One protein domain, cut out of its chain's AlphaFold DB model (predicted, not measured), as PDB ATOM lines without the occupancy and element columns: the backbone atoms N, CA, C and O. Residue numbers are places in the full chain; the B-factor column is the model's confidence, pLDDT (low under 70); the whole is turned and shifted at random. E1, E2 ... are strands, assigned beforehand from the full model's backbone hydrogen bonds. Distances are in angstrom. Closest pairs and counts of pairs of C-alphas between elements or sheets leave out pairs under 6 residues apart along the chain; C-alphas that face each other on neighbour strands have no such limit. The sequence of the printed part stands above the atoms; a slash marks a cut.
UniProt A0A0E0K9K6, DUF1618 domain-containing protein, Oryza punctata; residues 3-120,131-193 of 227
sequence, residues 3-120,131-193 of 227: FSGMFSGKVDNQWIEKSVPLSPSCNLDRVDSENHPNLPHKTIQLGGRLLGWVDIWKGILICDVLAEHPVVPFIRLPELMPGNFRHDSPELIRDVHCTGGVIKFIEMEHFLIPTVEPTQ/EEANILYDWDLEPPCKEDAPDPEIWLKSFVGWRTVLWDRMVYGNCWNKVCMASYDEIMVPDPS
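What this domain is: This is residues 3 to 120 and 131 to 193 of the 227 residues of the protein "DUF1618 domain-containing protein" of Oryza punctata (UniProt A0A0E0K9K6). With little regular structure, the domain is a sandwich only partly face to face: the twisted meander E1-E2-E3-E4, each strand antiparallel to the one before, covers part of the longer antiparallel sheet E5-E6-E8-E9-E7. Residues 187 to 193 stick out. The printed part has 181 residues, with nine named strands, E1 to E9, and no named helix; it is all strand, only just loose, close to compact, radius of gyration of the C-alphas 19.3 A, spans 67 by 38 by 30 A.

How they stand to each other: Start at E1, residues 42 to 47, in a hairpin with E2, residues 50 to 55: N 44 and O 52 are 2.9 A apart. E3, residues 59 to 64, and E4, residues 74 to 76, follow. In the other sheet of the sandwich look for E5, residues 94 to 99, an edge strand; the closest C-alphas of E1 and E5 are those of Leu 46 and Cys 98, 5.7 A apart. E6, residues 102 to 114, is antiparallel to E8, residues 157 to 170: N 105 and O 167 are 2.9 A apart. E9, residues 175 to 183, is the antiparallel neighbour of the edge strand E7, residues 135 to 137: N 136 and O 176 are within hydrogen-bond range, 2.9 A apart.

Where its parts are: Find C-alpha 42 at (104.406, 112.927, 77.598), where E1 begins, and C-alpha 183 at (112.896, 129.240, 97.580), where E9 ends. E8, 37.3 A, bends by 71 degrees at residue 160.

The domain as a whole: C-alphas 120 and 131 stand 21.9 A apart across the cut. Links E4 to E5 and E7 to E8 are long. Residues 3 to 39, among others, have pLDDT under 70.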
ATOM      1  N   PHE A   3     105.217  96.008  79.626       40.62
ATOM      2  CA  PHE A   3     104.703  97.294  79.168       40.62
ATOM      3  C   PHE A   3     104.167  97.086  77.748       40.62
ATOM      4  O   PHE A   3     104.943  96.811  76.830       40.62
ATOM      5  N   SER A   4     102.847  97.174  77.560       39.72
ATOM      6  CA  SER A   4     102.275  97.244  76.209       39.72
ATOM      7  C   SER A   4     102.446  98.674  75.704       39.72
ATOM      8  O   SER A   4     101.553  99.509  75.797       39.72
ATOM      9  N   GLY A   5     103.659  98.991  75.256       45.19
ATOM     10  CA  GLY A   5     103.895 100.186  74.462       45.19
ATOM     11  C   GLY A   5     103.453  99.903  73.032       45.19
ATOM     12  O   GLY A   5     103.947  98.963  72.415       45.19
ATOM     13  N   MET A   6     102.535 100.697  72.484       44.28
ATOM     14  CA  MET A   6     102.225 100.634  71.057       44.28
ATOM     15  C   MET A   6     103.408 101.217  70.274       44.28
ATOM     16  O   MET A   6     103.506 102.427  70.073       44.28
ATOM     17  N   PHE A   7     104.340 100.366  69.854       49.56
ATOM     18  CA  PHE A   7     105.406 100.762  68.938       49.56
ATOM     19  C   PHE A   7     104.911 100.622  67.507       49.56
ATOM     20  O   PHE A   7     104.660  99.518  67.040       49.56
ATOM     21  N   SER A   8     104.784 101.740  66.795       43.44
ATOM     22  CA  SER A   8     104.458 101.706  65.373       43.44
ATOM     23  C   SER A   8     105.702 101.427  64.543       43.44
ATOM     24  O   SER A   8     106.604 102.258  64.456       43.44
ATOM     25  N   GLY A   9     105.734 100.256  63.914       51.69
ATOM     26  CA  GLY A   9     106.607  99.972  62.783       51.69
ATOM     27  C   GLY A   9     105.755  99.783  61.535       51.69
ATOM     28  O   GLY A   9     104.799  99.014  61.555       51.69
ATOM     29  N   LYS A  10     106.096 100.475  60.445       42.97
ATOM     30  CA  LYS A  10     105.428 100.296  59.154       42.97
ATOM     31  C   LYS A  10     106.071  99.119  58.421       42.97
ATOM     32  O   LYS A  10     107.082  99.300  57.749       42.97
ATOM     33  N   VAL A  11     105.489  97.930  58.540       54.34
ATOM     34  CA  VAL A  11     105.718  96.841  57.579       54.34
ATOM     35  C   VAL A  11     104.470  96.791  56.703       54.34
ATOM     36  O   VAL A  11     103.358  96.732  57.218       54.34
ATOM     37  N   ASP A  12     104.639  96.948  55.391       53.78
ATOM     38  CA  ASP A  12     103.558  96.832  54.401       53.78
ATOM     39  C   ASP A  12     102.299  97.685  54.680       53.78
ATOM     40  O   ASP A  12     101.170  97.240  54.501       53.78
ATOM     41  N   ASN A  13     102.477  98.948  55.102       57.03
ATOM     42  CA  ASN A  13     101.383  99.888  55.421       57.03
ATOM     43  C   ASN A  13     100.444  99.455  56.573       57.03
ATOM     44  O   ASN A  13      99.425 100.116  56.787       57.03
ATOM     45  N   GLN A  14     100.780  98.417  57.342       50.34
ATOM     46  CA  GLN A  14      99.967  97.939  58.459       50.34
ATOM     47  C   GLN A  14     100.584  98.324  59.810       50.34
ATOM     48  O   GLN A  14     101.804  98.323  59.975       50.34
ATOM     49  N   TRP A  15      99.732  98.675  60.776       55.88
ATOM     50  CA  TRP A  15     100.154  98.935  62.153       55.88
ATOM     51  C   TRP A  15     100.358  97.604  62.871       55.88
ATOM     52  O   TRP A  15      99.467  96.755  62.856       55.88
ATOM     53  N   ILE A  16     101.519  97.431  63.501       57.25
ATOM     54  CA  ILE A  16     101.849  96.239  64.286       57.25
ATOM     55  C   ILE A  16     101.992  96.664  65.743       57.25
ATOM     56  O   ILE A  16     102.752  97.580  66.039       57.25
ATOM     57  N   GLU A  17     101.281  95.996  66.648       62.44
ATOM     58  CA  GLU A  17     101.507  96.111  68.088       62.44
ATOM     59  C   GLU A  17     102.587  95.106  68.506       62.44
ATOM     60  O   GLU A  17     102.545  93.935  68.123       62.44
ATOM     61  N   LYS A  18     103.571  95.561  69.284       61.84
ATOM     62  CA  LYS A  18     104.607  94.702  69.860       61.84
ATOM     63  C   LYS A  18     104.645  94.905  71.366       61.84
ATOM     64  O   LYS A  18     104.937  96.003  71.829       61.84
ATOM     65  N   SER A  19     104.405  93.843  72.128       64.38
ATOM     66  CA  SER A  19     104.659  93.851  73.569       64.38
ATOM     67  C   SER A  19     106.165  93.811  73.815       64.38
ATOM     68  O   SER A  19     106.863  92.969  73.247       64.38
ATOM     69  N   VAL A  20     106.669  94.712  74.657       63.34
ATOM     70  CA  VAL A  20     108.106  94.829  74.922       63.34
ATOM     71  C   VAL A  20     108.396  94.458  76.376       63.34
ATOM     72  O   VAL A  20     107.725  94.960  77.285       63.34
ATOM     73  N   PRO A  21     109.370  93.563  76.634       66.31
ATOM     74  CA  PRO A  21     109.727  93.211  77.996       66.31
ATOM     75  C   PRO A  21     110.346  94.416  78.715       66.31
ATOM     76  O   PRO A  21     111.235  95.097  78.197       66.31
ATOM     77  N   LEU A  22     109.887  94.654  79.944       65.44
ATOM     78  CA  LEU A  22     110.551  95.568  80.867       65.44
ATOM     79  C   LEU A  22     111.850  94.936  81.366       65.44
ATOM     80  O   LEU A  22     111.925  93.715  81.537       65.44
ATOM     81  N   SER A  23     112.861  95.761  81.640       65.38
ATOM     82  CA  SER A  23     114.054  95.272  82.334       65.38
ATOM     83  C   SER A  23     113.654  94.636  83.681       65.38
ATOM     84  O   SER A  23     112.852  95.223  84.412       65.38
ATOM     85  N   PRO A  24     114.212  93.472  84.068       59.41
ATOM     86  CA  PRO A  24     113.932  92.842  85.364       59.41
ATOM     87  C   PRO A  24     114.224  93.749  86.568       59.41
ATOM     88  O   PRO A  24     113.626  93.593  87.629       59.41
ATOM     89  N   SER A  25     115.113  94.733  86.399       57.94
ATOM     90  CA  SER A  25     115.437  95.743  87.412       57.94
ATOM     91  C   SER A  25     114.308  96.747  87.681       57.94
ATOM     92  O   SER A  25     114.374  97.474  88.667       57.94
ATOM     93  N   CYS A  26     113.279  96.815  86.830       55.53
ATOM     94  CA  CYS A  26     112.242  97.844  86.908       55.53
ATOM     95  C   CYS A  26     111.315  97.704  88.130       55.53
ATOM     96  O   CYS A  26     110.636  98.676  88.445       55.53
ATOM     97  N   ASN A  27     111.299  96.543  88.811       53.97
ATOM     98  CA  ASN A  27     110.506  96.228  90.019       53.97
ATOM     99  C   ASN A  27     109.160  96.981  90.076       53.97
ATOM    100  O   ASN A  27     108.894  97.771  90.982       53.97
ATOM    101  N   LEU A  28     108.360  96.803  89.018       54.38
ATOM    102  CA  LEU A  28     107.112  97.541  88.809       54.38
ATOM    103  C   LEU A  28     105.953  96.968  89.639       54.38
ATOM    104  O   LEU A  28     104.918  97.610  89.754       54.38
ATOM    105  N   ASP A  29     106.146  95.791  90.244       47.19
ATOM    106  CA  ASP A  29     105.127  95.043  90.992       47.19
ATOM    107  C   ASP A  29     104.680  95.757  92.289       47.19
ATOM    108  O   ASP A  29     103.725  95.342  92.932       47.19
ATOM    109  N   ARG A  30     105.354  96.852  92.683       44.59
ATOM    110  CA  ARG A  30     104.958  97.729  93.807       44.59
ATOM    111  C   ARG A  30     104.321  99.044  93.357       44.59
ATOM    112  O   ARG A  30     104.010  99.893  94.184       44.59
ATOM    113  N   VAL A  31     104.145  99.227  92.051       47.62
ATOM    114  CA  VAL A  31     103.580 100.432  91.433       47.62
ATOM    115  C   VAL A  31     102.108 100.203  91.051       47.62
ATOM    116  O   VAL A  31     101.603 100.764  90.077       47.62
ATOM    117  N   ASP A  32     101.409  99.386  91.842       43.44
ATOM    118  CA  ASP A  32      99.960  99.208  91.774       43.44
ATOM    119  C   ASP A  32      99.278 100.403  92.452       43.44
ATOM    120  O   ASP A  32      98.958 100.425  93.640       43.44
ATOM    121  N   SER A  33      99.079 101.452  91.662       45.97
ATOM    122  CA  SER A  33      98.031 102.426  91.935       45.97
ATOM    123  C   SER A  33      96.745 101.879  91.323       45.97
ATOM    124  O   SER A  33      96.620 101.832  90.099       45.97
ATOM    125  N   GLU A  34      95.784 101.502  92.171       45.06
ATOM    126  CA  GLU A  34      94.413 101.113  91.796       45.06
ATOM    127  C   GLU A  34      93.669 102.174  90.956       45.06
ATOM    128  O   GLU A  34      92.571 101.906  90.478       45.06
ATOM    129  N   ASN A  35      94.259 103.355  90.720       41.19
ATOM    130  CA  ASN A  35      93.605 104.437  89.995       41.19
ATOM    131  C   ASN A  35      94.019 104.626  88.532       41.19
ATOM    132  O   ASN A  35      93.271 105.308  87.842       41.19
ATOM    133  N   HIS A  36      95.103 104.048  87.995       41.69
ATOM    134  CA  HIS A  36      95.443 104.315  86.581       41.69
ATOM    135  C   HIS A  36      96.168 103.173  85.863       41.69
ATOM    136  O   HIS A  36      97.377 102.997  86.042       41.69
ATOM    137  N   PRO A  37      95.490 102.484  84.931       42.12
ATOM    138  CA  PRO A  37      96.161 101.804  83.848       42.12
ATOM    139  C   PRO A  37      96.368 102.783  82.660       42.12
ATOM    140  O   PRO A  37      95.410 103.285  82.080       42.12
ATOM    141  N   ASN A  38      97.636 102.971  82.257       56.50
ATOM    142  CA  ASN A  38      98.093 102.730  80.870       56.50
ATOM    143  C   ASN A  38      98.505 103.860  79.897       56.50
ATOM    144  O   ASN A  38      98.621 103.536  78.718       56.50
ATOM    145  N   LEU A  39      98.831 105.107  80.273       60.19
ATOM    146  CA  LEU A  39      99.470 106.023  79.297       60.19
ATOM    147  C   LEU A  39     100.556 106.932  79.903       60.19
ATOM    148  O   LEU A  39     100.388 107.428  81.015       60.19
ATOM    149  N   PRO A  40     101.674 107.172  79.186       75.69
ATOM    150  CA  PRO A  40     102.622 108.228  79.548       75.69
ATOM    151  C   PRO A  40     101.925 109.599  79.544       75.69
ATOM    152  O   PRO A  40     101.045 109.845  78.722       75.69
ATOM    153  N   HIS A  41     102.376 110.524  80.389       86.62
ATOM    154  CA  HIS A  41     101.911 111.916  80.364       86.62
ATOM    155  C   HIS A  41     102.473 112.655  79.140       86.62
ATOM    156  O   HIS A  41     101.802 113.479  78.526       86.62
ATOM    157  N   LYS A  42     103.722 112.352  78.765       91.06
ATOM    158  CA  LYS A  42     104.406 112.927  77.598       91.06
ATOM    159  C   LYS A  42     105.532 112.019  77.114       91.06
ATOM    160  O   LYS A  42     105.957 111.096  77.810       91.06
ATOM    161  N   THR A  43     106.064 112.328  75.936       93.00
ATOM    162  CA  THR A  43     107.315 111.750  75.437       93.00
ATOM    163  C   THR A  43     108.411 112.813  75.372       93.00
ATOM    164  O   THR A  43     108.135 113.999  75.187       93.00
ATOM    165  N   ILE A  44     109.666 112.398  75.550       95.12
ATOM    166  CA  ILE A  44     110.850 113.262  75.444       95.12
ATOM    167  C   ILE A  44     111.931 112.586  74.601       95.12
ATOM    168  O   ILE A  44     112.114 111.370  74.667       95.12
ATOM    169  N   GLN A  45     112.682 113.364  73.823       94.38
ATOM    170  CA  GLN A  45     113.846 112.851  73.105       94.38
ATOM    171  C   GLN A  45     115.044 112.775  74.056       94.38
ATOM    172  O   GLN A  45     115.425 113.776  74.657       94.38
ATOM    173  N   LEU A  46     115.657 111.595  74.177       93.81
ATOM    174  CA  LEU A  46     116.818 111.381  75.052       93.81
ATOM    175  C   LEU A  46     118.156 111.486  74.300       93.81
ATOM    176  O   LEU A  46     119.220 111.536  74.911       93.81
ATOM    177  N   GLY A  47     118.089 111.561  72.970       87.94
ATOM    178  CA  GLY A  47     119.229 111.666  72.066       87.94
ATOM    179  C   GLY A  47     119.270 110.513  71.064       87.94
ATOM    180  O   GLY A  47     118.865 109.388  71.360       87.94
ATOM    181  N   GLY A  48     119.749 110.794  69.850       86.50
ATOM    182  CA  GLY A  48     119.814 109.803  68.775       86.50
ATOM    183  C   GLY A  48     118.452 109.155  68.503       86.50
ATOM    184  O   GLY A  48     117.505 109.843  68.125       86.50
ATOM    185  N   ARG A  49     118.376 107.835  68.712       88.12
ATOM    186  CA  ARG A  49     117.187 106.984  68.504       88.12
ATOM    187  C   ARG A  49     116.413 106.645  69.787       88.12
ATOM    188  O   ARG A  49     115.475 105.857  69.737       88.12
ATOM    189  N   LEU A  50     116.810 107.214  70.928       92.00
ATOM    190  CA  LEU A  50     116.156 106.958  72.208       92.00
ATOM    191  C   LEU A  50     115.007 107.928  72.466       92.00
ATOM    192  O   LEU A  50     115.182 109.153  72.437       92.00
ATOM    193  N   LEU A  51     113.853 107.360  72.806       92.94
ATOM    194  CA  LEU A  51     112.687 108.084  73.290       92.94
ATOM    195  C   LEU A  51     112.408 107.703  74.751       92.94
ATOM    196  O   LEU A  51     112.568 106.550  75.151       92.94
ATOM    197  N   GLY A  52     112.030 108.696  75.548       92.88
ATOM    198  CA  GLY A  52     111.581 108.539  76.924       92.88
ATOM    199  C   GLY A  52     110.066 108.699  77.010       92.88
ATOM    200  O   GLY A  52     109.548 109.740  76.613       92.88
ATOM    201  N   TRP A  53     109.362 107.704  77.540       91.50
ATOM    202  CA  TRP A  53     107.948 107.788  77.909       91.50
ATOM    203  C   TRP A  53     107.880 108.172  79.375       91.50
ATOM    204  O   TRP A  53     108.321 107.406  80.233       91.50
ATOM    205  N   VAL A  54     107.375 109.366  79.656       91.50
ATOM    206  CA  VAL A  54     107.390 109.935  81.000       91.50
ATOM    207  C   VAL A  54     106.041 109.702  81.661       91.50
ATOM    208  O   VAL A  54     105.014 110.180  81.182       91.50
ATOM    209  N   ASP A  55     106.057 109.003  82.787       88.94
ATOM    210  CA  ASP A  55     105.027 109.094  83.808       88.94
ATOM    211  C   ASP A  55     105.523 110.080  84.876       88.94
ATOM    212  O   ASP A  55     106.480 109.790  85.591       88.94
ATOM    213  N   ILE A  56     104.916 111.267  84.962       89.38
ATOM    214  CA  ILE A  56     105.433 112.370  85.793       89.38
ATOM    215  C   ILE A  56     105.306 112.061  87.301       89.38
ATOM    216  O   ILE A  56     106.029 112.626  88.127       89.38
ATOM    217  N   TRP A  57     104.469 111.097  87.688       84.75
ATOM    218  CA  TRP A  57     104.448 110.599  89.062       84.75
ATOM    219  C   TRP A  57     105.578 109.614  89.335       84.75
ATOM    220  O   TRP A  57     106.173 109.639  90.412       84.75
ATOM    221  N   LYS A  58     105.855 108.729  88.374       84.44
ATOM    222  CA  LYS A  58     106.616 107.502  88.627       84.44
ATOM    223  C   LYS A  58     108.041 107.539  88.088       84.44
ATOM    224  O   LYS A  58     108.971 107.121  88.777       84.44
ATOM    225  N   GLY A  59     108.232 107.934  86.834       89.75
ATOM    226  CA  GLY A  59     109.466 107.601  86.133       89.75
ATOM    227  C   GLY A  59     109.444 107.768  84.624       89.75
ATOM    228  O   GLY A  59     108.484 108.229  84.013       89.75
ATOM    229  N   ILE A  60     110.543 107.347  84.012       92.94
ATOM    230  CA  ILE A  60     110.798 107.447  82.581       92.94
ATOM    231  C   ILE A  60     111.126 106.053  82.059       92.94
ATOM    232  O   ILE A  60     112.091 105.430  82.501       92.94
ATOM    233  N   LEU A  61     110.352 105.575  81.091       91.00
ATOM    234  CA  LEU A  61     110.689 104.386  80.315       91.00
ATOM    235  C   LEU A  61     111.531 104.791  79.113       91.00
ATOM    236  O   LEU A  61     111.103 105.613  78.305       91.00
ATOM    237  N   ILE A  62     112.716 104.209  78.983       90.56
ATOM    238  CA  ILE A  62     113.627 104.469  77.868       90.56
ATOM    239  C   ILE A  62     113.433 103.381  76.824       90.56
ATOM    240  O   ILE A  62     113.603 102.207  77.129       90.56
ATOM    241  N   CYS A  63     113.148 103.747  75.578       88.56
ATOM    242  CA  CYS A  63     113.132 102.783  74.486       88.56
ATOM    243  C   CYS A  63     113.919 103.286  73.279       88.56
ATOM    244  O   CYS A  63     113.787 104.433  72.846       88.56
ATOM    245  N   ASP A  64     114.721 102.382  72.722       89.31
ATOM    246  CA  ASP A  64     115.220 102.494  71.362       89.31
ATOM    247  C   ASP A  64     114.128 102.027  70.395       89.31
ATOM    248  O   ASP A  64     113.913 100.831  70.205       89.31
ATOM    249  N   VAL A  65     113.436 102.984  69.779       82.75
ATOM    250  CA  VAL A  65     112.304 102.702  68.879       82.75
ATOM    251  C   VAL A  65     112.705 102.013  67.579       82.75
ATOM    252  O   VAL A  65     111.838 101.514  66.866       82.75
ATOM    253  N   LEU A  66     113.997 102.004  67.248       84.56
ATOM    254  CA  LEU A  66     114.514 101.386  66.029       84.56
ATOM    255  C   LEU A  66     115.166 100.027  66.298       84.56
ATOM    256  O   LEU A  66     115.593  99.365  65.351       84.56
ATOM    257  N   ALA A  67     115.261  99.606  67.561       84.00
ATOM    258  CA  ALA A  67     115.768  98.288  67.899       84.00
ATOM    259  C   ALA A  67     114.776  97.200  67.463       84.00
ATOM    260  O   ALA A  67     113.566  97.320  67.638       84.00
ATOM    261  N   GLU A  68     115.298  96.100  66.920       81.31
ATOM    262  CA  GLU A  68     114.482  94.944  66.529       81.31
ATOM    263  C   GLU A  68     113.853  94.256  67.752       81.31
ATOM    264  O   GLU A  68     112.685  93.864  67.726       81.31
ATOM    265  N   HIS A  69     114.629  94.186  68.839       80.25
ATOM    266  CA  HIS A  69     114.263  93.603  70.129       80.25
ATOM    267  C   HIS A  69     114.592  94.603  71.249       80.25
ATOM    268  O   HIS A  69     115.617  94.459  71.923       80.25
ATOM    269  N   PRO A  70     113.792  95.671  71.419       79.44
ATOM    270  CA  PRO A  70     114.076  96.677  72.429       79.44
ATOM    271  C   PRO A  70     113.973  96.069  73.833       79.44
ATOM    272  O   PRO A  70     113.047  95.324  74.141       79.44
ATOM    273  N   VAL A  71     114.917  96.426  74.696       78.69
ATOM    274  CA  VAL A  71     114.786  96.278  76.150       78.69
ATOM    275  C   VAL A  71     114.505  97.667  76.695       78.69
ATOM    276  O   VAL A  71     115.150  98.622  76.263       78.69
ATOM    277  N   VAL A  72     113.543  97.785  77.611       82.50
ATOM    278  CA  VAL A  72     113.070  99.084  78.111       82.50
ATOM    279  C   VAL A  72     113.481  99.264  79.575       82.50
ATOM    280  O   VAL A  72     112.838  98.692  80.464       82.50
ATOM    281  N   PRO A  73     114.564 100.020  79.855       86.38
ATOM    282  CA  PRO A  73     114.892 100.462  81.203       86.38
ATOM    283  C   PRO A  73     113.836 101.418  81.757       86.38
ATOM    284  O   PRO A  73     113.253 102.211  81.016       86.38
ATOM    285  N   PHE A  74     113.652 101.384  83.074       87.62
ATOM    286  CA  PHE A  74     112.834 102.337  83.811       87.62
ATOM    287  C   PHE A  74     113.710 103.132  84.776       87.62
ATOM    288  O   PHE A  74     114.412 102.549  85.601       87.62
ATOM    289  N   ILE A  75     113.657 104.456  84.672       91.00
ATOM    290  CA  ILE A  75     114.282 105.386  85.611       91.00
ATOM    291  C   ILE A  75     113.192 105.903  86.541       91.00
ATOM    292  O   ILE A  75     112.265 106.562  86.070       91.00
ATOM    293  N   ARG A  76     113.308 105.657  87.848       90.31
ATOM    294  CA  ARG A  76     112.408 106.270  88.834       90.31
ATOM    295  C   ARG A  76     112.706 107.759  88.988       90.31
ATOM    296  O   ARG A  76     113.871 108.163  88.986       90.31
ATOM    297  N   LEU A  77     111.653 108.567  89.105       91.69
ATOM    298  CA  LEU A  77     111.787 109.960  89.532       91.69
ATOM    299  C   LEU A  77     112.036 110.020  91.049       91.69
ATOM    300  O   LEU A  77     111.632 109.097  91.760       91.69
ATOM    301  N   PRO A  78     112.683 111.086  91.551       91.00
ATOM    302  CA  PRO A  78     112.746 111.365  92.982       91.00
ATOM    303  C   PRO A  78     111.364 111.365  93.661       91.00
ATOM    304  O   PRO A  78     110.337 111.665  93.038       91.00
ATOM    305  N   GLU A  79     111.349 111.039  94.956       85.31
ATOM    306  CA  GLU A  79     110.141 111.077  95.790       85.31
ATOM    307  C   GLU A  79     109.492 112.467  95.798       85.31
ATOM    308  O   GLU A  79     110.161 113.484  95.608       85.31
ATOM    309  N   LEU A  80     108.171 112.499  96.004       83.88
ATOM    310  CA  LEU A  80     107.419 113.750  96.108       83.88
ATOM    311  C   LEU A  80     107.923 114.582  97.275       83.88
ATOM    312  O   LEU A  80     108.118 114.072  98.382       83.88
ATOM    313  N   MET A  81     108.073 115.882  97.037       83.12
ATOM    314  CA  MET A  81     108.319 116.801  98.129       83.12
ATOM    315  C   MET A  81     107.115 116.794  99.092       83.12
ATOM    316  O   MET A  81     105.968 116.608  98.664       83.12
ATOM    317  N   PRO A  82     107.339 116.970 100.407       77.44
ATOM    318  CA  PRO A  82     106.305 116.736 101.415       77.44
ATOM    319  C   PRO A  82     105.026 117.575 101.285       77.44
ATOM    320  O   PRO A  82     103.974 117.180 101.789       77.44
ATOM    321  N   GLY A  83     105.090 118.740 100.648       74.56
ATOM    322  CA  GLY A  83     103.938 119.593 100.371       74.56
ATOM    323  C   GLY A  83     103.032 119.049  99.268       74.56
ATOM    324  O   GLY A  83     101.860 119.422  99.215       74.56
ATOM    325  N   ASN A  84     103.529 118.125  98.440       77.69
ATOM    326  CA  ASN A  84     102.885 117.731  97.192       77.69
ATOM    327  C   ASN A  84     102.051 116.445  97.245       77.69
ATOM    328  O   ASN A  84     101.425 116.089  96.250       77.69
ATOM    329  N   PHE A  85     101.952 115.779  98.400       70.50
ATOM    330  CA  PHE A  85     101.173 114.537  98.555       70.50
ATOM    331  C   PHE A  85      99.672 114.659  98.228       70.50
ATOM    332  O   PHE A  85      98.989 113.643  98.150       70.50
ATOM    333  N   ARG A  86      99.142 115.880  98.069       66.25
ATOM    334  CA  ARG A  86      97.724 116.145  97.774       66.25
ATOM    335  C   ARG A  86      97.469 116.749  96.393       66.25
ATOM    336  O   ARG A  86      96.363 117.217  96.148       66.25
ATOM    337  N   HIS A  87      98.476 116.822  95.526       65.88
ATOM    338  CA  HIS A  87      98.244 117.309  94.171       65.88
ATOM    339  C   HIS A  87      97.600 116.221  93.313       65.88
ATOM    340  O   HIS A  87      98.125 115.119  93.203       65.88
ATOM    341  N   ASP A  88      96.495 116.570  92.659       66.06
ATOM    342  CA  ASP A  88      95.806 115.677  91.720       66.06
ATOM    343  C   ASP A  88      96.426 115.720  90.311       66.06
ATOM    344  O   ASP A  88      96.176 114.841  89.488       66.06
ATOM    345  N   SER A  89      97.242 116.738  90.018       81.19
ATOM    346  CA  SER A  89      97.818 116.978  88.690       81.19
ATOM    347  C   SER A  89      99.330 117.189  88.789       81.19
ATOM    348  O   SER A  89      99.767 118.254  89.240       81.19
ATOM    349  N   PRO A  90     100.148 116.200  88.390       82.50
ATOM    350  CA  PRO A  90     101.596 116.288  88.522       82.50
ATOM    351  C   PRO A  90     102.201 117.308  87.560       82.50
ATOM    352  O   PRO A  90     103.258 117.848  87.855       82.50
ATOM    353  N   GLU A  91     101.554 117.609  86.431       86.00
ATOM    354  CA  GLU A  91     102.102 118.513  85.410       86.00
ATOM    355  C   GLU A  91     102.204 119.961  85.899       86.00
ATOM    356  O   GLU A  91     102.942 120.758  85.327       86.00
ATOM    357  N   LEU A  92     101.463 120.305  86.956       85.44
ATOM    358  CA  LEU A  92     101.511 121.627  87.580       85.44
ATOM    359  C   LEU A  92     102.730 121.806  88.485       85.44
ATOM    360  O   LEU A  92     103.140 122.935  88.739       85.44
ATOM    361  N   ILE A  93     103.278 120.703  88.992       89.19
ATOM    362  CA  ILE A  93     104.316 120.714  90.026       89.19
ATOM    363  C   ILE A  93     105.602 120.031  89.587       89.19
ATOM    364  O   ILE A  93     106.625 120.223  90.230       89.19
ATOM    365  N   ARG A  94     105.585 119.240  88.513       93.81
ATOM    366  CA  ARG A  94     106.720 118.452  88.039       93.81
ATOM    367  C   ARG A  94     106.860 118.541  86.529       93.81
ATOM    368  O   ARG A  94     105.879 118.451  85.795       93.81
ATOM    369  N   ASP A  95     108.101 118.606  86.060       96.06
ATOM    370  CA  ASP A  95     108.420 118.420  84.645       96.06
ATOM    371  C   ASP A  95     109.730 117.649  84.464       96.06
ATOM    372  O   ASP A  95     110.612 117.613  85.326       96.06
ATOM    373  N   VAL A  96     109.838 117.016  83.300       96.69
ATOM    374  CA  VAL A  96     111.024 116.302  82.851       96.69
ATOM    375  C   VAL A  96     111.350 116.745  81.435       96.69
ATOM    376  O   VAL A  96     110.514 116.677  80.525       96.69
ATOM    377  N   HIS A  97     112.609 117.098  81.216       95.75
ATOM    378  CA  HIS A  97     113.157 117.308  79.885       95.75
ATOM    379  C   HIS A  97     114.555 116.706  79.777       95.75
ATOM    380  O   HIS A  97     115.179 116.356  80.774       95.75
ATOM    381  N   CYS A  98     115.058 116.557  78.555       96.50
ATOM    382  CA  CYS A  98     116.406 116.059  78.323       96.50
ATOM    383  C   CYS A  98     117.120 116.953  77.317       96.50
ATOM    384  O   CYS A  98     116.598 117.240  76.240       96.50
ATOM    385  N   THR A  99     118.321 117.400  77.672       94.19
ATOM    386  CA  THR A  99     119.179 118.224  76.814       94.19
ATOM    387  C   THR A  99     120.620 117.746  76.930       94.19
ATOM    388  O   THR A  99     121.120 117.492  78.020       94.19
ATOM    389  N   GLY A 100     121.292 117.548  75.790       92.19
ATOM    390  CA  GLY A 100     122.693 117.109  75.772       92.19
ATOM    391  C   GLY A 100     122.958 115.748  76.438       92.19
ATOM    392  O   GLY A 100     124.049 115.534  76.954       92.19
ATOM    393  N   GLY A 101     121.975 114.841  76.463       93.31
ATOM    394  CA  GLY A 101     122.091 113.543  77.147       93.31
ATOM    395  C   GLY A 101     121.953 113.613  78.675       93.31
ATOM    396  O   GLY A 101     122.192 112.613  79.358       93.31
ATOM    397  N   VAL A 102     121.556 114.775  79.203       96.50
ATOM    398  CA  VAL A 102     121.233 114.995  80.613       96.50
ATOM    399  C   VAL A 102     119.726 115.165  80.750       96.50
ATOM    400  O   VAL A 102     119.132 116.078  80.173       96.50
ATOM    401  N   ILE A 103     119.117 114.278  81.525       97.69
ATOM    402  CA  ILE A 103     117.740 114.374  81.988       97.69
ATOM    403  C   ILE A 103     117.708 115.373  83.139       97.69
ATOM    404  O   ILE A 103     118.473 115.254  84.095       97.69
ATOM    405  N   LYS A 104     116.803 116.337  83.038       97.31
ATOM    406  CA  LYS A 104     116.528 117.353  84.042       97.31
ATOM    407  C   LYS A 104     115.129 117.112  84.582       97.31
ATOM    408  O   LYS A 104     114.174 117.053  83.805       97.31
ATOM    409  N   PHE A 105     115.029 116.950  85.891       97.25
ATOM    410  CA  PHE A 105     113.769 116.809  86.608       97.25
ATOM    411  C   PHE A 105     113.604 117.991  87.551       97.25
ATOM    412  O   PHE A 105     114.503 118.291  88.337       97.25
ATOM    413  N   ILE A 106     112.464 118.658  87.455       95.69
ATOM    414  CA  ILE A 106     112.098 119.771  88.319       95.69
ATOM    415  C   ILE A 106     110.854 119.394  89.108       95.69
ATOM    416  O   ILE A 106     109.928 118.801  88.555       95.69
ATOM    417  N   GLU A 107     110.835 119.763  90.383       94.38
ATOM    418  CA  GLU A 107     109.634 119.726  91.205       94.38
ATOM    419  C   GLU A 107     109.490 121.040  91.969       94.38
ATOM    420  O   GLU A 107     110.469 121.543  92.515       94.38
ATOM    421  N   MET A 108     108.277 121.575  92.029       91.44
ATOM    422  CA  MET A 108     107.892 122.749  92.801       91.44
ATOM    423  C   MET A 108     106.838 122.344  93.829       91.44
ATOM    424  O   MET A 108     105.922 121.593  93.512       91.44
ATOM    425  N   GLU A 109     106.940 122.845  95.055       86.88
ATOM    426  CA  GLU A 109     105.880 122.728  96.054       86.88
ATOM    427  C   GLU A 109     105.515 124.090  96.630       86.88
ATOM    428  O   GLU A 109     106.335 125.012  96.702       86.88
ATOM    429  N   HIS A 110     104.280 124.196  97.107       80.50
ATOM    430  CA  HIS A 110     103.886 125.285  97.985       80.50
ATOM    431  C   HIS A 110     104.407 125.009  99.394       80.50
ATOM    432  O   HIS A 110     104.058 124.008 100.021       80.50
ATOM    433  N   PHE A 111     105.237 125.916  99.902       73.50
ATOM    434  CA  PHE A 111     105.790 125.816 101.239       73.50
ATOM    435  C   PHE A 111     104.771 126.342 102.254       73.50
ATOM    436  O   PHE A 111     104.411 127.524 102.274       73.50
ATOM    437  N   LEU A 112     104.273 125.420 103.074       72.88
ATOM    438  CA  LEU A 112     103.215 125.644 104.050       72.88
ATOM    439  C   LEU A 112     103.770 125.442 105.462       72.88
ATOM    440  O   LEU A 112     104.216 124.342 105.790       72.88
ATOM    441  N   ILE A 113     103.702 126.468 106.313       66.44
ATOM    442  CA  ILE A 113     104.110 126.358 107.722       66.44
ATOM    443  C   ILE A 113     102.860 126.150 108.597       66.44
ATOM    444  O   ILE A 113     101.838 126.806 108.361       66.44
ATOM    445  N   PRO A 114     102.910 125.248 109.601       62.28
ATOM    446  CA  PRO A 114     101.868 125.140 110.617       62.28
ATOM    447  C   PRO A 114     101.625 126.474 111.333       62.28
ATOM    448  O   PRO A 114     102.554 127.080 111.857       62.28
ATOM    449  N   THR A 115     100.374 126.927 111.404       57.12
ATOM    450  CA  THR A 115     100.002 128.167 112.113       57.12
ATOM    451  C   THR A 115      99.992 127.997 113.643       57.12
ATOM    452  O   THR A 115      99.834 128.971 114.375       57.12
ATOM    453  N   VAL A 116     100.155 126.773 114.153       58.03
ATOM    454  CA  VAL A 116     100.187 126.463 115.589       58.03
ATOM    455  C   VAL A 116     101.413 125.588 115.865       58.03
ATOM    456  O   VAL A 116     101.716 124.688 115.086       58.03
ATOM    457  N   GLU A 117     102.145 125.875 116.943       55.69
ATOM    458  CA  GLU A 117     103.295 125.062 117.348       55.69
ATOM    459  C   GLU A 117     102.832 123.677 117.850       55.69
ATOM    460  O   GLU A 117     101.826 123.588 118.561       55.69
ATOM    461  N   PRO A 118     103.536 122.578 117.515       51.41
ATOM    462  CA  PRO A 118     103.201 121.252 118.019       51.41
ATOM    463  C   PRO A 118     103.291 121.156 119.544       51.41
ATOM    464  O   PRO A 118     104.373 121.218 120.113       51.41
ATOM    465  N   THR A 119     102.162 120.898 120.211       54.22
ATOM    466  CA  THR A 119     102.131 120.535 121.643       54.22
ATOM    467  C   THR A 119     102.713 119.135 121.908       54.22
ATOM    468  O   THR A 119     102.898 118.752 123.059       54.22
ATOM    469  N   GLN A 120     103.003 118.345 120.868       51.34
ATOM    470  CA  GLN A 120     103.610 117.021 121.003       51.34
ATOM    471  C   GLN A 120     105.027 117.019 120.432       51.34
ATOM    472  O   GLN A 120     105.232 117.325 119.255       51.34
ATOM    473  N   GLU A 131     117.795 116.633 106.079       50.44
ATOM    474  CA  GLU A 131     118.943 116.041 105.365       50.44
ATOM    475  C   GLU A 131     118.501 115.639 103.958       50.44
ATOM    476  O   GLU A 131     118.347 114.466 103.624       50.44
ATOM    477  N   GLU A 132     118.207 116.640 103.131       68.88
ATOM    478  CA  GLU A 132     117.866 116.390 101.741       68.88
ATOM    479  C   GLU A 132     119.135 115.977 100.979       68.88
ATOM    480  O   GLU A 132     119.990 116.817 100.687       68.88
ATOM    481  N   ALA A 133     119.264 114.692 100.646       78.25
ATOM    482  CA  ALA A 133     120.440 114.165  99.961       78.25
ATOM    483  C   ALA A 133     120.750 114.944  98.669       78.25
ATOM    484  O   ALA A 133     119.852 115.312  97.915       78.25
ATOM    485  N   ASN A 134     122.033 115.194  98.397       90.12
ATOM    486  CA  ASN A 134     122.466 115.833  97.147       90.12
ATOM    487  C   ASN A 134     122.592 114.835  95.990       90.12
ATOM    488  O   ASN A 134     122.699 115.238  94.837       90.12
ATOM    489  N   ILE A 135     122.606 113.538  96.294       92.75
ATOM    490  CA  ILE A 135     122.688 112.453  95.321       92.75
ATOM    491  C   ILE A 135     121.669 111.397  95.738       92.75
ATOM    492  O   ILE A 135     121.650 111.003  96.903       92.75
ATOM    493  N   LEU A 136     120.844 110.951  94.796       92.00
ATOM    494  CA  LEU A 136     119.886 109.860  94.974       92.00
ATOM    495  C   LEU A 136     120.220 108.767  93.969       92.00
ATOM    496  O   LEU A 136     120.113 109.002  92.763       92.00
ATOM    497  N   TYR A 137     120.635 107.591  94.425       91.00
ATOM    498  CA  TYR A 137     120.853 106.471  93.517       91.00
ATOM    499  C   TYR A 137     119.548 105.735  93.218       91.00
ATOM    500  O   TYR A 137     118.612 105.755  94.008       91.00
ATOM    501  N   ASP A 138     119.496 105.028  92.090       88.31
ATOM    502  CA  ASP A 138     118.314 104.254  91.682       88.31
ATOM    503  C   ASP A 138     117.834 103.251  92.728       88.31
ATOM    504  O   ASP A 138     116.638 102.981  92.828       88.31
ATOM    505  N   TRP A 139     118.773 102.684  93.483       81.88
ATOM    506  CA  TRP A 139     118.493 101.734  94.554       81.88
ATOM    507  C   TRP A 139     118.024 102.398  95.851       81.88
ATOM    508  O   TRP A 139     117.486 101.699  96.698       81.88
ATOM    509  N   ASP A 140     118.201 103.713  95.998       83.25
ATOM    510  CA  ASP A 140     117.667 104.479  97.128       83.25
ATOM    511  C   ASP A 140     116.233 104.967  96.857       83.25
ATOM    512  O   ASP A 140     115.541 105.388  97.780       83.25
ATOM    513  N   LEU A 141     115.791 104.940  95.591       81.88
ATOM    514  CA  LEU A 141     114.454 105.359  95.183       81.88
ATOM    515  C   LEU A 141     113.452 104.227  95.405       81.88
ATOM    516  O   LEU A 141     113.309 103.323  94.568       81.88
ATOM    517  N   GLU A 142     112.733 104.315  96.516       71.12
ATOM    518  CA  GLU A 142     111.618 103.435  96.836       71.12
ATOM    519  C   GLU A 142     110.291 104.000  96.291       71.12
ATOM    520  O   GLU A 142     110.162 105.202  96.039       71.12
ATOM    521  N   PRO A 143     109.279 103.149  96.046       62.22
ATOM    522  CA  PRO A 143     107.933 103.623  95.759       62.22
ATOM    523  C   PRO A 143     107.397 104.426  96.953       62.22
ATOM    524  O   PRO A 143     107.606 104.007  98.093       62.22
ATOM    525  N   PRO A 144     106.647 105.516  96.731       55.25
ATOM    526  CA  PRO A 144     106.032 106.253  97.827       55.25
ATOM    527  C   PRO A 144     105.056 105.347  98.598       55.25
ATOM    528  O   PRO A 144     104.051 104.891  98.045       55.25
ATOM    529  N   CYS A 145     105.336 105.081  99.877       53.53
ATOM    530  CA  CYS A 145     104.420 104.363 100.759       53.53
ATOM    531  C   CYS A 145     103.233 105.270 101.104       53.53
ATOM    532  O   CYS A 145     103.410 106.382 101.602       53.53
ATOM    533  N   LYS A 146     102.002 104.789 100.890       53.12
ATOM    534  CA  LYS A 146     100.780 105.539 101.245       53.12
ATOM    535  C   LYS A 146     100.699 105.857 102.746       53.12
ATOM    536  O   LYS A 146     100.086 106.847 103.124       53.12
ATOM    537  N   GLU A 147     101.329 105.030 103.578       55.84
ATOM    538  CA  GLU A 147     101.374 105.169 105.039       55.84
ATOM    539  C   GLU A 147     102.322 106.280 105.520       55.84
ATOM    540  O   GLU A 147     102.149 106.785 106.627       55.84
ATOM    541  N   ASP A 148     103.287 106.694 104.692       54.56
ATOM    542  CA  ASP A 148     104.234 107.766 105.029       54.56
ATOM    543  C   ASP A 148     103.667 109.169 104.750       54.56
ATOM    544  O   ASP A 148     104.257 110.183 105.162       54.56
ATOM    545  N   ALA A 149     102.512 109.241 104.074       57.16
ATOM    546  CA  ALA A 149     101.823 110.489 103.797       57.16
ATOM    547  C   ALA A 149     101.421 111.166 105.125       57.16
ATOM    548  O   ALA A 149     100.776 110.545 105.971       57.16
ATOM    549  N   PRO A 150     101.802 112.436 105.345       59.31
ATOM    550  CA  PRO A 150     101.457 113.137 106.574       59.31
ATOM    551  C   PRO A 150      99.934 113.244 106.743       59.31
ATOM    552  O   PRO A 150      99.231 113.587 105.788       59.31
ATOM    553  N   ASP A 151      99.459 112.984 107.971       60.19
ATOM    554  CA  ASP A 151      98.043 113.030 108.358       60.19
ATOM    555  C   ASP A 151      97.370 114.313 107.837       60.19
ATOM    556  O   ASP A 151      97.891 115.424 108.043       60.19
ATOM    557  N   PRO A 152      96.237 114.184 107.123       51.81
ATOM    558  CA  PRO A 152      95.615 115.316 106.493       51.81
ATOM    559  C   PRO A 152      95.031 116.373 107.447       51.81
ATOM    560  O   PRO A 152      94.834 117.510 106.998       51.81
ATOM    561  N   GLU A 153      94.770 116.045 108.713       54.66
ATOM    562  CA  GLU A 153      93.988 116.887 109.634       54.66
ATOM    563  C   GLU A 153      94.812 117.767 110.575       54.66
ATOM    564  O   GLU A 153      94.258 118.615 111.278       54.66
ATOM    565  N   ILE A 154      96.135 117.636 110.579       53.09
ATOM    566  CA  ILE A 154      96.956 118.392 111.518       53.09
ATOM    567  C   ILE A 154      97.452 119.666 110.815       53.09
ATOM    568  O   ILE A 154      98.182 119.604 109.823       53.09
ATOM    569  N   TRP A 155      97.045 120.817 111.363       51.34
ATOM    570  CA  TRP A 155      97.476 122.198 111.077       51.34
ATOM    571  C   TRP A 155      96.637 123.002 110.068       51.34
ATOM    572  O   TRP A 155      96.588 122.709 108.873       51.34
ATOM    573  N   LEU A 156      96.086 124.132 110.544       52.88
ATOM    574  CA  LEU A 156      95.919 125.312 109.695       52.88
ATOM    575  C   LEU A 156      97.303 125.620 109.107       52.88
ATOM    576  O   LEU A 156      98.284 125.716 109.846       52.88
ATOM    577  N   LYS A 157      97.384 125.690 107.784       64.25
ATOM    578  CA  LYS A 157      98.627 125.911 107.054       64.25
ATOM    579  C   LYS A 157      98.593 127.309 106.464       64.25
ATOM    580  O   LYS A 157      97.727 127.607 105.642       64.25
ATOM    581  N   SER A 158      99.524 128.159 106.873       65.06
ATOM    582  CA  SER A 158      99.723 129.453 106.226       65.06
ATOM    583  C   SER A 158     100.611 129.254 105.002       65.06
ATOM    584  O   SER A 158     101.673 128.636 105.099       65.06
ATOM    585  N   PHE A 159     100.168 129.758 103.849       72.38
ATOM    586  CA  PHE A 159     101.008 129.822 102.656       72.38
ATOM    587  C   PHE A 159     102.142 130.813 102.900       72.38
ATOM    588  O   PHE A 159     101.889 131.986 103.169       72.38
ATOM    589  N   VAL A 160     103.380 130.323 102.839       75.62
ATOM    590  CA  VAL A 160     104.581 131.145 103.040       75.62
ATOM    591  C   VAL A 160     105.240 131.477 101.709       75.62
ATOM    592  O   VAL A 160     105.805 132.554 101.557       75.62
ATOM    593  N   GLY A 161     105.127 130.585 100.731       80.81
ATOM    594  CA  GLY A 161     105.681 130.780  99.404       80.81
ATOM    595  C   GLY A 161     105.785 129.456  98.668       80.81
ATOM    596  O   GLY A 161     105.016 128.525  98.908       80.81
ATOM    597  N   TRP A 162     106.768 129.359  97.787       84.94
ATOM    598  CA  TRP A 162     107.080 128.144  97.052       84.94
ATOM    599  C   TRP A 162     108.555 127.796  97.201       84.94
ATOM    600  O   TRP A 162     109.386 128.666  97.470       84.94
ATOM    601  N   ARG A 163     108.875 126.522  96.997       87.25
ATOM    602  CA  ARG A 163     110.246 126.071  96.775       87.25
ATOM    603  C   ARG A 163     110.296 125.079  95.632       87.25
ATOM    604  O   ARG A 163     109.331 124.361  95.386       87.25
ATOM    605  N   THR A 164     111.431 125.046  94.959       91.19
ATOM    606  CA  THR A 164     111.652 124.249  93.761       91.19
ATOM    607  C   THR A 164     112.986 123.537  93.870       91.19
ATOM    608  O   THR A 164     113.983 124.136  94.266       91.19
ATOM    609  N   VAL A 165     113.020 122.267  93.486       92.56
ATOM    610  CA  VAL A 165     114.238 121.463  93.405       92.56
ATOM    611  C   VAL A 165     114.498 121.057  91.958       92.56
ATOM    612  O   VAL A 165     113.580 120.671  91.234       92.56
ATOM    613  N   LEU A 166     115.758 121.150  91.537       95.69
ATOM    614  CA  LEU A 166     116.220 120.727  90.220       95.69
ATOM    615  C   LEU A 166     117.232 119.592  90.363       95.69
ATOM    616  O   LEU A 166     118.228 119.714  91.082       95.69
ATOM    617  N   TRP A 167     117.004 118.522  89.614       97.38
ATOM    618  CA  TRP A 167     117.840 117.334  89.579       97.38
ATOM    619  C   TRP A 167     118.350 117.062  88.170       97.38
ATOM    620  O   TRP A 167     117.584 117.105  87.210       97.38
ATOM    621  N   ASP A 168     119.623 116.688  88.074       97.50
ATOM    622  CA  ASP A 168     120.268 116.249  86.843       97.50
ATOM    623  C   ASP A 168     120.617 114.765  86.912       97.50
ATOM    624  O   ASP A 168     121.099 114.245  87.922       97.50
ATOM    625  N   ARG A 169     120.436 114.083  85.787       96.88
ATOM    626  CA  ARG A 169     120.781 112.678  85.622       96.88
ATOM    627  C   ARG A 169     121.276 112.409  84.210       96.88
ATOM    628  O   ARG A 169     120.634 112.779  83.237       96.88
ATOM    629  N   MET A 170     122.371 111.669  84.074       96.44
ATOM    630  CA  MET A 170     122.775 111.136  82.768       96.44
ATOM    631  C   MET A 170     121.789 110.053  82.314       96.44
ATOM    632  O   MET A 170     121.431 109.194  83.116       96.44
ATOM    633  N   VAL A 171     121.411 110.022  81.030       92.50
ATOM    634  CA  VAL A 171     120.471 109.011  80.485       92.50
ATOM    635  C   VAL A 171     120.880 107.572  80.838       92.50
ATOM    636  O   VAL A 171     120.032 106.761  81.192       92.50
ATOM    637  N   TYR A 172     122.181 107.275  80.798       89.31
ATOM    638  CA  TYR A 172     122.751 105.967  81.156       89.31
ATOM    639  C   TYR A 172     123.389 105.933  82.557       89.31
ATOM    640  O   TYR A 172     124.132 105.008  82.879       89.31
ATOM    641  N   GLY A 173     123.163 106.966  83.371       91.44
ATOM    642  CA  GLY A 173     123.609 107.023  84.761       91.44
ATOM    643  C   GLY A 173     122.686 106.244  85.693       91.44
ATOM    644  O   GLY A 173     121.617 105.785  85.288       91.44
ATOM    645  N   ASN A 174     123.096 106.134  86.955       92.81
ATOM    646  CA  ASN A 174     122.396 105.397  88.012       92.81
ATOM    647  C   ASN A 174     122.012 106.272  89.219       92.81
ATOM    648  O   ASN A 174     121.632 105.747  90.265       92.81
ATOM    649  N   CYS A 175     122.151 107.593  89.098       94.38
ATOM    650  CA  CYS A 175     121.794 108.530  90.150       94.38
ATOM    651  C   CYS A 175     121.248 109.848  89.601       94.38
ATOM    652  O   CYS A 175     121.565 110.277  88.486       94.38
ATOM    653  N   TRP A 176     120.437 110.493  90.429       96.94
ATOM    654  CA  TRP A 176     120.056 111.889  90.321       96.94
ATOM    655  C   TRP A 176     120.985 112.729  91.188       96.94
ATOM    656  O   TRP A 176     121.258 112.380  92.334       96.94
ATOM    657  N   ASN A 177     121.447 113.851  90.653       96.69
ATOM    658  CA  ASN A 177     122.282 114.821  91.348       96.69
ATOM    659  C   ASN A 177     121.471 116.094  91.538       96.69
ATOM    660  O   ASN A 177     120.972 116.656  90.562       96.69
ATOM    661  N   LYS A 178     121.333 116.553  92.778       95.00
ATOM    662  CA  LYS A 178     120.666 117.816  93.069       95.00
ATOM    663  C   LYS A 178     121.543 118.946  92.551       95.00
ATOM    664  O   LYS A 178     122.694 119.081  92.959       95.00
ATOM    665  N   VAL A 179     120.997 119.747  91.647       93.56
ATOM    666  CA  VAL A 179     121.689 120.901  91.068       93.56
ATOM    667  C   VAL A 179     121.454 122.127  91.932       93.56
ATOM    668  O   VAL A 179     122.397 122.830  92.290       93.56
ATOM    669  N   CYS A 180     120.192 122.378  92.266       88.69
ATOM    670  CA  CYS A 180     119.807 123.471  93.137       88.69
ATOM    671  C   CYS A 180     118.496 123.168  93.857       88.69
ATOM    672  O   CYS A 180     117.680 122.354  93.419       88.69
ATOM    673  N   MET A 181     118.316 123.876  94.960       88.44
ATOM    674  CA  MET A 181     117.026 124.135  95.568       88.44
ATOM    675  C   MET A 181     116.894 125.652  95.635       88.44
ATOM    676  O   MET A 181     117.862 126.317  95.995       88.44
ATOM    677  N   ALA A 182     115.745 126.174  95.229       86.50
ATOM    678  CA  ALA A 182     115.448 127.595  95.256       86.50
ATOM    679  C   ALA A 182     114.131 127.826  95.987       86.50
ATOM    680  O   ALA A 182     113.174 127.077  95.783       86.50
ATOM    681  N   SER A 183     114.081 128.869  96.805       84.31
ATOM    682  CA  SER A 183     112.896 129.240  97.580       84.31
ATOM    683  C   SER A 183     112.427 130.650  97.231       84.31
ATOM    684  O   SER A 183     113.188 131.462  96.699       84.31
ATOM    685  N   TYR A 184     111.158 130.942  97.517       79.88
ATOM    686  CA  TYR A 184     110.531 132.233  97.216       79.88
ATOM    687  C   TYR A 184     111.344 133.433  97.748       79.88
ATOM    688  O   TYR A 184     111.447 134.449  97.066       79.88
ATOM    689  N   ASP A 185     111.961 133.301  98.924       79.00
ATOM    690  CA  ASP A 185     112.731 134.342  99.604       79.00
ATOM    691  C   ASP A 185     114.096 134.620  98.952       79.00
ATOM    692  O   ASP A 185     114.626 135.725  99.074       79.00
ATOM    693  N   GLU A 186     114.638 133.666  98.194       77.19
ATOM    694  CA  GLU A 186     115.901 133.814  97.462       77.19
ATOM    695  C   GLU A 186     115.726 134.530  96.112       77.19
ATOM    696  O   GLU A 186     116.678 135.112  95.588       77.19
ATOM    697  N   ILE A 187     114.515 134.495  95.543       69.19
ATOM    698  CA  ILE A 187     114.194 135.027  94.203       69.19
ATOM    699  C   ILE A 187     113.221 136.215  94.311       69.19
ATOM    700  O   ILE A 187     112.527 136.571  93.361       69.19
ATOM    701  N   MET A 188     113.174 136.876  95.469       61.78
ATOM    702  CA  MET A 188     112.307 138.033  95.671       61.78
ATOM    703  C   MET A 188     112.587 139.107  94.630       61.78
ATOM    704  O   MET A 188     113.674 139.687  94.583       61.78
ATOM    705  N   VAL A 189     111.578 139.397  93.813       62.41
ATOM    706  CA  VAL A 189     111.590 140.574  92.960       62.41
ATOM    707  C   VAL A 189     111.239 141.752  93.870       62.41
ATOM    708  O   VAL A 189     110.109 141.816  94.353       62.41
ATOM    709  N   PRO A 190     112.187 142.661  94.174       62.41
ATOM    710  CA  PRO A 190     111.976 143.679  95.205       62.41
ATOM    711  C   PRO A 190     110.897 144.696  94.826       62.41
ATOM    712  O   PRO A 190     110.398 145.411  95.690       62.41
ATOM    713  N   ASP A 191     110.563 144.766  93.537       69.50
ATOM    714  CA  ASP A 191     109.551 145.647  92.980       69.50
ATOM    715  C   ASP A 191     108.304 144.840  92.562       69.50
ATOM    716  O   ASP A 191     108.353 144.104  91.570       69.50
ATOM    717  N   PRO A 192     107.183 144.968  93.295       65.94
ATOM    718  CA  PRO A 192     105.927 144.297  92.974       65.94
ATOM    719  C   PRO A 192     105.375 144.627  91.579       65.94
ATOM    720  O   PRO A 192     104.662 143.802  91.009       65.94
ATOM    721  N   SER A 193     105.726 145.785  91.001       65.50
ATOM    722  CA  SER A 193     105.273 146.195  89.662       65.50
ATOM    723  C   SER A 193     105.790 145.278  88.546       65.50
ATOM    724  O   SER A 193     105.155 145.135  87.506       65.50
TER     725      SER A 193